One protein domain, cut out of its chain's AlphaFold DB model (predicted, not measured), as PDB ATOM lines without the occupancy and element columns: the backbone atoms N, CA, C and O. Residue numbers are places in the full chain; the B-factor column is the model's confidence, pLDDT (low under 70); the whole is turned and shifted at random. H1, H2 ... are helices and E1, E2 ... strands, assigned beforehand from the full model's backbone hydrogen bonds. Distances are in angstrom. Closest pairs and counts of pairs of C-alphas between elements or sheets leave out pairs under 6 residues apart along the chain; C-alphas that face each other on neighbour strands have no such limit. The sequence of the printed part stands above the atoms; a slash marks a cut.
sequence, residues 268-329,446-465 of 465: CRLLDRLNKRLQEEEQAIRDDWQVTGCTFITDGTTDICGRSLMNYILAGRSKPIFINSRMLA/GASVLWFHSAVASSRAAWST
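AT A GLANCE: This is residues 268 to 329 and 446 to 465 of the 465 residues of the protein "DUF659 domain-containing protein" of Chara braunii (UniProt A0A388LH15). A narrow, twisted ribbon of three strands has a long helix, H1, at one end of it, and a second helix, H2, over its edge strand E3. Residues 268 to 281 of H1 and 458 to 465, at the end of H2 and beyond, stick out. The printed part has 82 residues, in the order H1, E1, E2, E3, H2; the sheet E1 - E2 - E3 is antiparallel throughout and the class is mixed, helices and strands. The whole is loose, with a radius of gyration of the C-alphas of 14.6 A and spans of 39 by 36 by 21 A.

IN THESE COORDINATES: Find C-alpha 295 at (334.639, 323.714, 304.498), where E1 begins; it runs 22.8 A to residue 302. E2, residues 308 to 315, covers 22.0 A, and E3, residues 320 to 328, 22.7 A. H1 starts at C-alpha 268, (306.212, 321.467, 284.845), and runs 35.6 A to residue 292. H2, residues 446 to 462, runs 24.7 A to (308.107, 312.480, 296.554).

HOW THE PARTS SIT: E1, E2 and E3 form a meander, each strand the antiparallel neighbour of the one before, in two hairpins. Look at N 297 and O 313, 2.8 A, and at N 310 and O 326, 2.9 A. The sheet is twisted, its C-alphas up to 4.3 A off the best plane, and E3 bends by 52 degrees at residue 323. H2 is on the sheet, at a height of 9.6 A, over E3; the closest C-alphas of the two are Phe 322 and His 453, 6.8 A. It runs slantwise to the strands, only just, at 59 degrees to E3 on the local plane. H1 only grazes the sheet with residues 282 to 289, and is apart from H2. In H2 every O i to N i+4 pair is within hydrogen-bond range, in H1 20 of 21.

THE WHOLE: The farthest C-alphas, Val 291 and Cys 305, are 42.3 A apart. Residues 330 to 445 are cut out; C-alphas 329 and 446 are 27.6 A apart. The links printed whole are tight. Confidence is low, under 70, at residues 446 to 465.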
ATOM      1  N   CYS A 268     305.243 321.538 285.942       91.75
ATOM      2  CA  CYS A 268     306.212 321.467 284.845       91.75
ATOM      3  C   CYS A 268     306.926 322.822 284.678       91.75
ATOM      4  O   CYS A 268     307.769 323.199 285.489       91.75
ATOM      5  N   ARG A 269     306.529 323.610 283.666       92.44
ATOM      6  CA  ARG A 269     307.221 324.811 283.156       92.44
ATOM      7  C   ARG A 269     307.676 325.826 284.215       92.44
ATOM      8  O   ARG A 269     308.671 326.517 283.985       92.44
ATOM      9  N   LEU A 270     306.948 325.997 285.319       91.75
ATOM     10  CA  LEU A 270     307.327 326.935 286.381       91.75
ATOM     11  C   LEU A 270     308.272 326.314 287.414       91.75
ATOM     12  O   LEU A 270     309.215 326.994 287.821       91.75
ATOM     13  N   LEU A 271     308.086 325.040 287.771       92.25
ATOM     14  CA  LEU A 271     309.054 324.276 288.558       92.25
ATOM     15  C   LEU A 271     310.384 324.129 287.802       92.25
ATOM     16  O   LEU A 271     311.435 324.391 288.377       92.25
ATOM     17  N   ASP A 272     310.352 323.850 286.495       93.81
ATOM     18  CA  ASP A 272     311.533 323.820 285.617       93.81
ATOM     19  C   ASP A 272     312.282 325.159 285.612       93.81
ATOM     20  O   ASP A 272     313.506 325.211 285.730       93.81
ATOM     21  N   ARG A 273     311.544 326.272 285.499       94.88
ATOM     22  CA  ARG A 273     312.108 327.629 285.532       94.88
ATOM     23  C   ARG A 273     312.725 327.955 286.894       94.88
ATOM     24  O   ARG A 273     313.749 328.632 286.945       94.88
ATOM     25  N   LEU A 274     312.104 327.504 287.986       93.19
ATOM     26  CA  LEU A 274     312.643 327.664 289.333       93.19
ATOM     27  C   LEU A 274     313.913 326.822 289.520       93.19
ATOM     28  O   LEU A 274     314.914 327.358 289.985       93.19
ATOM     29  N   ASN A 275     313.889 325.554 289.100       92.62
ATOM     30  CA  ASN A 275     315.036 324.648 289.136       92.62
ATOM     31  C   ASN A 275     316.241 325.234 288.391       92.62
ATOM     32  O   ASN A 275     317.315 325.292 288.976       92.62
ATOM     33  N   LYS A 276     316.057 325.739 287.161       95.56
ATOM     34  CA  LYS A 276     317.152 326.335 286.372       95.56
ATOM     35  C   LYS A 276     317.803 327.525 287.073       95.56
ATOM     36  O   LYS A 276     319.013 327.512 287.263       95.56
ATOM     37  N   ARG A 277     317.015 328.481 287.582       94.62
ATOM     38  CA  ARG A 277     317.574 329.614 288.343       94.62
ATOM     39  C   ARG A 277     318.286 329.167 289.623       94.62
ATOM     40  O   ARG A 277     319.312 329.731 289.979       94.62
ATOM     41  N   LEU A 278     317.770 328.153 290.318       91.69
ATOM     42  CA  LEU A 278     318.443 327.607 291.500       91.69
ATOM     43  C   LEU A 278     319.746 326.872 291.141       91.69
ATOM     44  O   LEU A 278     320.686 326.937 291.920       91.69
ATOM     45  N   GLN A 279     319.832 326.232 289.971       92.62
ATOM     46  CA  GLN A 279     321.071 325.638 289.448       92.62
ATOM     47  C   GLN A 279     322.087 326.709 289.020       92.62
ATOM     48  O   GLN A 279     323.275 326.539 289.262       92.62
ATOM     49  N   GLU A 280     321.633 327.828 288.448       94.56
ATOM     50  CA  GLU A 280     322.468 329.003 288.154       94.56
ATOM     51  C   GLU A 280     323.031 329.622 289.453       94.56
ATOM     52  O   GLU A 280     324.233 329.874 289.552       94.56
ATOM     53  N   GLU A 281     322.193 329.800 290.485       90.62
ATOM     54  CA  GLU A 281     322.625 330.257 291.819       90.62
ATOM     55  C   GLU A 281     323.565 329.250 292.515       90.62
ATOM     56  O   GLU A 281     324.503 329.664 293.194       90.62
ATOM     57  N   GLU A 282     323.337 327.942 292.355       88.94
ATOM     58  CA  GLU A 282     324.188 326.875 292.901       88.94
ATOM     59  C   GLU A 282     325.559 326.831 292.210       88.94
ATOM     60  O   GLU A 282     326.584 326.717 292.885       88.94
ATOM     61  N   GLN A 283     325.597 326.955 290.880       90.38
ATOM     62  CA  GLN A 283     326.842 326.920 290.115       90.38
ATOM     63  C   GLN A 283     327.736 328.117 290.446       90.38
ATOM     64  O   GLN A 283     328.909 327.918 290.740       90.38
ATOM     65  N   ALA A 284     327.176 329.328 290.541       90.19
ATOM     66  CA  ALA A 284     327.937 330.511 290.949       90.19
ATOM     67  C   ALA A 284     328.594 330.360 292.341       90.19
ATOM     68  O   ALA A 284     329.659 330.923 292.592       90.19
ATOM     69  N   ILE A 285     327.990 329.577 293.245       88.56
ATOM     70  CA  ILE A 285     328.573 329.262 294.560       88.56
ATOM     71  C   ILE A 285     329.653 328.169 294.445       88.56
ATOM     72  O   ILE A 285     330.675 328.265 295.122       88.56
ATOM     73  N   ARG A 286     329.487 327.169 293.567       86.62
ATOM     74  CA  ARG A 286     330.558 326.197 293.253       86.62
ATOM     75  C   ARG A 286     331.783 326.869 292.634       86.62
ATOM     76  O   ARG A 286     332.903 326.463 292.926       86.62
ATOM     77  N   ASP A 287     331.579 327.887 291.804       89.75
ATOM     78  CA  ASP A 287     332.659 328.625 291.149       89.75
ATOM     79  C   ASP A 287     333.436 329.505 292.153       89.75
ATOM     80  O   ASP A 287     334.667 329.503 292.127       89.75
ATOM     81  N   ASP A 288     332.760 330.143 293.123       87.44
ATOM     82  CA  ASP A 288     333.408 330.777 294.293       87.44
ATOM     83  C   ASP A 288     334.282 329.770 295.062       87.44
ATOM     84  O   ASP A 288     335.440 330.054 295.365       87.44
ATOM     85  N   TRP A 289     333.786 328.554 295.322       86.75
ATOM     86  CA  TRP A 289     334.552 327.535 296.053       86.75
ATOM     87  C   TRP A 289     335.823 327.063 295.335       86.75
ATOM     88  O   TRP A 289     336.763 326.655 296.015       86.75
ATOM     89  N   GLN A 290     335.887 327.121 294.000       83.50
ATOM     90  CA  GLN A 290     337.103 326.766 293.250       83.50
ATOM     91  C   GLN A 290     338.251 327.762 293.489       83.50
ATOM     92  O   GLN A 290     339.415 327.382 293.395       83.50
ATOM     93  N   VAL A 291     337.931 329.019 293.821       88.00
ATOM     94  CA  VAL A 291     338.908 330.093 294.078       88.00
ATOM     95  C   VAL A 291     339.141 330.293 295.579       88.00
ATOM     96  O   VAL A 291     340.275 330.438 296.029       88.00
ATOM     97  N   THR A 292     338.063 330.298 296.363       87.56
ATOM     98  CA  THR A 292     338.053 330.607 297.802       87.56
ATOM     99  C   THR A 292     338.314 329.376 298.682       87.56
ATOM    100  O   THR A 292     338.704 329.515 299.842       87.56
ATOM    101  N   GLY A 293     338.080 328.169 298.158       88.56
ATOM    102  CA  GLY A 293     337.939 326.951 298.955       88.56
ATOM    103  C   GLY A 293     336.589 326.866 299.681       88.56
ATOM    104  O   GLY A 293     335.781 327.799 299.688       88.56
ATOM    105  N   CYS A 294     336.328 325.719 300.310       89.56
ATOM    106  CA  CYS A 294     335.126 325.478 301.111       89.56
ATOM    107  C   CYS A 294     335.400 324.508 302.272       89.56
ATOM    108  O   CYS A 294     336.305 323.678 302.213       89.56
ATOM    109  N   THR A 295     334.607 324.618 303.340       91.69
ATOM    110  CA  THR A 295     334.639 323.714 304.498       91.69
ATOM    111  C   THR A 295     333.578 322.632 304.329       91.69
ATOM    112  O   THR A 295     332.401 322.941 304.139       91.69
ATOM    113  N   PHE A 296     333.976 321.364 304.434       91.81
ATOM    114  CA  PHE A 296     333.051 320.233 304.488       91.81
ATOM    115  C   PHE A 296     332.594 320.002 305.930       91.81
ATOM    116  O   PHE A 296     333.415 319.815 306.826       91.81
ATOM    117  N   ILE A 297     331.282 320.040 306.153       93.31
ATOM    118  CA  ILE A 297     330.647 319.871 307.458       93.31
ATOM    119  C   ILE A 297     329.771 318.620 307.397       93.31
ATOM    120  O   ILE A 297     328.797 318.563 306.642       93.31
ATOM    121  N   THR A 298     330.104 317.633 308.226       92.25
ATOM    122  CA  THR A 298     329.241 316.486 308.522       92.25
ATOM    123  C   THR A 298     328.578 316.689 309.872       92.25
ATOM    124  O   THR A 298     329.253 316.669 310.900       92.25
ATOM    125  N   ASP A 299     327.263 316.854 309.864       91.12
ATOM    126  CA  ASP A 299     326.430 316.825 311.066       91.12
ATOM    127  C   ASP A 299     325.750 315.452 311.184       91.12
ATOM    128  O   ASP A 299     325.447 314.816 310.176       91.12
ATOM    129  N   GLY A 300     325.549 314.966 312.407       90.94
ATOM    130  CA  GLY A 300     325.091 313.606 312.679       90.94
ATOM    131  C   GLY A 300     324.078 313.575 313.810       90.94
ATOM    132  O   GLY A 300     324.449 313.503 314.980       90.94
ATOM    133  N   THR A 301     322.792 313.570 313.462       88.19
ATOM    134  CA  THR A 301     321.714 313.362 314.436       88.19
ATOM    135  C   THR A 301     321.376 311.876 314.560       88.19
ATOM    136  O   THR A 301     321.618 311.084 313.645       88.19
ATOM    137  N   THR A 302     320.840 311.466 315.706       89.25
ATOM    138  CA  THR A 302     320.348 310.101 315.942       89.25
ATOM    139  C   THR A 302     319.030 310.185 316.691       89.25
ATOM    140  O   THR A 302     318.948 310.867 317.712       89.25
ATOM    141  N   ASP A 303     317.994 309.523 316.178       86.19
ATOM    142  CA  ASP A 303     316.692 309.506 316.839       86.19
ATOM    143  C   ASP A 303     316.675 308.574 318.061       86.19
ATOM    144  O   ASP A 303     317.552 307.728 318.257       86.19
ATOM    145  N   ILE A 304     315.634 308.700 318.886       83.19
ATOM    146  CA  ILE A 304     315.426 307.846 320.069       83.19
ATOM    147  C   ILE A 304     315.260 306.352 319.726       83.19
ATOM    148  O   ILE A 304     315.381 305.501 320.602       83.19
ATOM    149  N   CYS A 305     315.030 306.019 318.452       84.19
ATOM    150  CA  CYS A 305     314.942 304.654 317.936       84.19
ATOM    151  C   CYS A 305     316.300 304.119 317.435       84.19
ATOM    152  O   CYS A 305     316.373 302.986 316.943       84.19
ATOM    153  N   GLY A 306     317.387 304.890 317.546       83.00
ATOM    154  CA  GLY A 306     318.729 304.504 317.108       83.00
ATOM    155  C   GLY A 306     318.925 304.508 315.588       83.00
ATOM    156  O   GLY A 306     319.801 303.798 315.093       83.00
ATOM    157  N   ARG A 307     318.113 305.258 314.834       87.62
ATOM    158  CA  ARG A 307     318.361 305.574 313.420       87.62
ATOM    159  C   ARG A 307     319.186 306.856 313.362       87.62
ATOM    160  O   ARG A 307     318.746 307.889 313.865       87.62
ATOM    161  N   SER A 308     320.371 306.799 312.758       89.69
ATOM    162  CA  SER A 308     321.216 307.983 312.582       89.69
ATOM    163  C   SER A 308     321.049 308.573 311.183       89.69
ATOM    164  O   SER A 308     320.941 307.841 310.200       89.69
ATOM    165  N   LEU A 309     321.018 309.901 311.099       91.06
ATOM    166  CA  LEU A 309     320.959 310.673 309.865       91.06
ATOM    167  C   LEU A 309     322.192 311.576 309.813       91.06
ATOM    168  O   LEU A 309     322.352 312.456 310.658       91.06
ATOM    169  N   MET A 310     323.047 311.357 308.815       92.88
ATOM    170  CA  MET A 310     324.226 312.183 308.574       92.88
ATOM    171  C   MET A 310     323.960 313.184 307.450       92.88
ATOM    172  O   MET A 310     323.709 312.796 306.308       92.88
ATOM    173  N   ASN A 311     324.032 314.468 307.788       93.44
ATOM    174  CA  ASN A 311     323.883 315.603 306.888       93.44
ATOM    175  C   ASN A 311     325.252 316.003 306.325       93.44
ATOM    176  O   ASN A 311     326.204 316.189 307.082       93.44
ATOM    177  N   TYR A 312     325.334 316.193 305.009       92.19
ATOM    178  CA  TYR A 312     326.529 316.654 304.305       92.19
ATOM    179  C   TYR A 312     326.303 318.079 303.798       92.19
ATOM    180  O   TYR A 312     325.459 318.313 302.928       92.19
ATOM    181  N   ILE A 313     327.048 319.035 304.349       92.38
ATOM    182  CA  ILE A 313     326.928 320.465 304.055       92.38
ATOM    183  C   ILE A 313     328.293 320.989 303.599       92.38
ATOM    184  O   ILE A 313     329.308 320.738 304.245       92.38
ATOM    185  N   LEU A 314     328.326 321.744 302.500       89.88
ATOM    186  CA  LEU A 314     329.507 322.499 302.074       89.88
ATOM    187  C   LEU A 314     329.313 323.978 302.411       89.88
ATOM    188  O   LEU A 314     328.328 324.586 301.994       89.88
ATOM    189  N   ALA A 315     330.244 324.554 303.169       89.25
ATOM    190  CA  ALA A 315     330.223 325.950 303.594       89.25
ATOM    191  C   ALA A 315     331.411 326.723 303.001       89.25
ATOM    192  O   ALA A 315     332.554 326.550 303.424       89.25
ATOM    193  N   GLY A 316     331.137 327.583 302.018       83.81
ATOM    194  CA  GLY A 316     332.081 328.601 301.537       83.81
ATOM    195  C   GLY A 316     331.785 329.980 302.127       83.81
ATOM    196  O   GLY A 316     330.848 330.135 302.914       83.81
ATOM    197  N   ARG A 317     332.541 331.007 301.709       83.06
ATOM    198  CA  ARG A 317     332.308 332.400 302.142       83.06
ATOM    199  C   ARG A 317     330.926 332.928 301.747       83.06
ATOM    200  O   ARG A 317     330.340 333.685 302.512       83.06
ATOM    201  N   SER A 318     330.418 332.540 300.574       81.75
ATOM    202  CA  SER A 318     329.150 333.056 300.044       81.75
ATOM    203  C   SER A 318     327.913 332.545 300.796       81.75
ATOM    204  O   SER A 318     327.149 333.335 301.348       81.75
ATOM    205  N   LYS A 319     327.676 331.225 300.788       85.25
ATOM    206  CA  LYS A 319     326.546 330.550 301.454       85.25
ATOM    207  C   LYS A 319     326.916 329.090 301.770       85.25
ATOM    208  O   LYS A 319     327.699 328.503 301.019       85.25
ATOM    209  N   PRO A 320     326.323 328.472 302.807       88.50
ATOM    210  CA  PRO A 320     326.301 327.021 302.943       88.50
ATOM    211  C   PRO A 320     325.297 326.393 301.963       88.50
ATOM    212  O   PRO A 320     324.221 326.946 301.732       88.50
ATOM    213  N   ILE A 321     325.626 325.218 301.429       89.25
ATOM    214  CA  ILE A 321     324.737 324.394 300.605       89.25
ATOM    215  C   ILE A 321     324.625 323.004 301.232       89.25
ATOM    216  O   ILE A 321     325.628 322.346 301.512       89.25
ATOM    217  N   PHE A 322     323.389 322.552 301.428       89.94
ATOM    218  CA  PHE A 322     323.075 321.165 301.757       89.94
ATOM    219  C   PHE A 322     323.251 320.291 300.510       89.94
ATOM    220  O   PHE A 322     322.599 320.534 299.494       89.94
ATOM    221  N   ILE A 323     324.132 319.293 300.588       90.38
ATOM    222  CA  ILE A 323     324.486 318.417 299.465       90.38
ATOM    223  C   ILE A 323     323.654 317.135 299.490       90.38
ATOM    224  O   ILE A 323     323.108 316.731 298.465       90.38
ATOM    225  N   ASN A 324     323.563 316.480 300.651       91.38
ATOM    226  CA  ASN A 324     322.808 315.241 300.835       91.38
ATOM    227  C   ASN A 324     322.569 314.969 302.334       91.38
ATOM    228  O   ASN A 324     323.304 315.475 303.180       91.38
ATOM    229  N   SER A 325     321.614 314.100 302.660       90.00
ATOM    230  CA  SER A 325     321.472 313.486 303.986       90.00
ATOM    231  C   SER A 325     321.348 311.974 303.840       90.00
ATOM    232  O   SER A 325     320.421 311.488 303.189       90.00
ATOM    233  N   ARG A 326     322.251 311.211 304.456       92.06
ATOM    234  CA  ARG A 326     322.242 309.745 304.408       92.06
ATOM    235  C   ARG A 326     321.773 309.180 305.740       92.06
ATOM    236  O   ARG A 326     322.415 309.400 306.765       92.06
ATOM    237  N   MET A 327     320.692 308.403 305.721       87.81
ATOM    238  CA  MET A 327     320.358 307.551 306.860       87.81
ATOM    239  C   MET A 327     321.403 306.435 306.952       87.81
ATOM    240  O   MET A 327     321.626 305.692 305.993       87.81
ATOM    241  N   LEU A 328     322.064 306.344 308.099       83.25
ATOM    242  CA  LEU A 328     322.985 305.268 308.423       83.25
ATOM    243  C   LEU A 328     322.165 304.080 308.937       83.25
ATOM    244  O   LEU A 328     321.293 304.236 309.795       83.25
ATOM    245  N   ALA A 329     322.446 302.886 308.413       74.38
ATOM    246  CA  ALA A 329     321.918 301.657 308.997       74.38
ATOM    247  C   ALA A 329     322.378 301.546 310.461       74.38
ATOM    248  O   ALA A 329     323.447 302.051 310.810       74.38
ATOM    249  N   GLY A 446     319.746 330.405 310.423       31.03
ATOM    250  CA  GLY A 446     320.408 329.221 309.865       31.03
ATOM    251  C   GLY A 446     319.473 328.014 309.756       31.03
ATOM    252  O   GLY A 446     319.394 327.385 308.700       31.03
ATOM    253  N   ALA A 447     318.710 327.736 310.820       33.19
ATOM    254  CA  ALA A 447     317.776 326.608 310.873       33.19
ATOM    255  C   ALA A 447     316.729 326.666 309.748       33.19
ATOM    256  O   ALA A 447     316.489 325.667 309.071       33.19
ATOM    257  N   SER A 448     316.175 327.856 309.486       33.12
ATOM    258  CA  SER A 448     315.156 328.069 308.449       33.12
ATOM    259  C   SER A 448     315.656 327.772 307.029       33.12
ATOM    260  O   SER A 448     314.902 327.254 306.208       33.12
ATOM    261  N   VAL A 449     316.925 328.073 306.721       40.12
ATOM    262  CA  VAL A 449     317.513 327.822 305.389       40.12
ATOM    263  C   VAL A 449     317.754 326.328 305.171       40.12
ATOM    264  O   VAL A 449     317.418 325.803 304.108       40.12
ATOM    265  N   LEU A 450     318.268 325.632 306.191       37.91
ATOM    266  CA  LEU A 450     318.473 324.181 306.151       37.91
ATOM    267  C   LEU A 450     317.140 323.428 306.024       37.91
ATOM    268  O   LEU A 450     317.025 322.546 305.174       37.91
ATOM    269  N   TRP A 451     316.109 323.833 306.775       34.88
ATOM    270  CA  TRP A 451     314.758 323.275 306.636       34.88
ATOM    271  C   TRP A 451     314.181 323.484 305.232       34.88
ATOM    272  O   TRP A 451     313.623 322.552 304.659       34.88
ATOM    273  N   PHE A 452     314.344 324.674 304.643       33.56
ATOM    274  CA  PHE A 452     313.803 324.962 303.312       33.56
ATOM    275  C   PHE A 452     314.496 324.142 302.209       33.56
ATOM    276  O   PHE A 452     313.822 323.606 301.331       33.56
ATOM    277  N   HIS A 453     315.824 323.979 302.270       36.34
ATOM    278  CA  HIS A 453     316.551 323.115 301.331       36.34
ATOM    279  C   HIS A 453     316.233 321.627 301.535       36.34
ATOM    280  O   HIS A 453     316.020 320.919 300.551       36.34
ATOM    281  N   SER A 454     316.127 321.160 302.784       33.88
ATOM    282  CA  SER A 454     315.742 319.775 303.081       33.88
ATOM    283  C   SER A 454     314.318 319.467 302.606       33.88
ATOM    284  O   SER A 454     314.096 318.428 301.993       33.88
ATOM    285  N   ALA A 455     313.364 320.384 302.799       34.75
ATOM    286  CA  ALA A 455     311.998 320.233 302.298       34.75
ATOM    287  C   ALA A 455     311.948 320.180 300.760       34.75
ATOM    288  O   ALA A 455     311.267 319.327 300.197       34.75
ATOM    289  N   VAL A 456     312.715 321.029 300.063       40.59
ATOM    290  CA  VAL A 456     312.833 320.978 298.592       40.59
ATOM    291  C   VAL A 456     313.471 319.664 298.114       40.59
ATOM    292  O   VAL A 456     313.055 319.129 297.084       40.59
ATOM    293  N   ALA A 457     314.426 319.101 298.861       36.47
ATOM    294  CA  ALA A 457     314.997 317.784 298.574       36.47
ATOM    295  C   ALA A 457     313.979 316.645 298.790       36.47
ATOM    296  O   ALA A 457     313.838 315.785 297.920       36.47
ATOM    297  N   SER A 458     313.203 316.667 299.881       30.27
ATOM    298  CA  SER A 458     312.115 315.706 300.115       30.27
ATOM    299  C   SER A 458     311.024 315.785 299.041       30.27
ATOM    300  O   SER A 458     310.588 314.747 298.547       30.27
ATOM    301  N   SER A 459     310.639 316.987 298.597       32.28
ATOM    302  CA  SER A 459     309.692 317.152 297.483       32.28
ATOM    303  C   SER A 459     310.227 316.587 296.164       32.28
ATOM    304  O   SER A 459     309.455 316.020 295.399       32.28
ATOM    305  N   ARG A 460     311.541 316.664 295.898       34.72
ATOM    306  CA  ARG A 460     312.147 316.006 294.722       34.72
ATOM    307  C   ARG A 460     312.063 314.478 294.783       34.72
ATOM    308  O   ARG A 460     311.915 313.862 293.735       34.72
ATOM    309  N   ALA A 461     312.129 313.875 295.971       33.25
ATOM    310  CA  ALA A 461     311.942 312.431 296.131       33.25
ATOM    311  C   ALA A 461     310.466 312.018 295.978       33.25
ATOM    312  O   ALA A 461     310.169 311.036 295.306       33.25
ATOM    313  N   ALA A 462     309.539 312.790 296.554       32.16
ATOM    314  CA  ALA A 462     308.107 312.480 296.554       32.16
ATOM    315  C   ALA A 462     307.384 312.755 295.217       32.16
ATOM    316  O   ALA A 462     306.229 312.374 295.071       32.16
ATOM    317  N   TRP A 463     308.015 313.460 294.270       37.41
ATOM    318  CA  TRP A 463     307.428 313.832 292.968       37.41
ATOM    319  C   TRP A 463     308.064 313.054 291.794       37.41
ATOM    320  O   TRP A 463     307.990 313.486 290.645       37.41
ATOM    321  N   SER A 464     308.720 311.921 292.086       34.16
ATOM    322  CA  SER A 464     309.365 311.028 291.104       34.16
ATOM    323  C   SER A 464     308.639 309.678 290.936       34.16
ATOM    324  O   SER A 464     309.221 308.725 290.411       34.16
ATOM    325  N   THR A 465     307.385 309.608 291.390       32.47
ATOM    326  CA  THR A 465     306.441 308.481 291.297       32.47
ATOM    327  C   THR A 465     305.067 309.026 290.943       32.47
ATOM    328  O   THR A 465     304.470 308.515 289.975       32.47
TER     329      THR A 465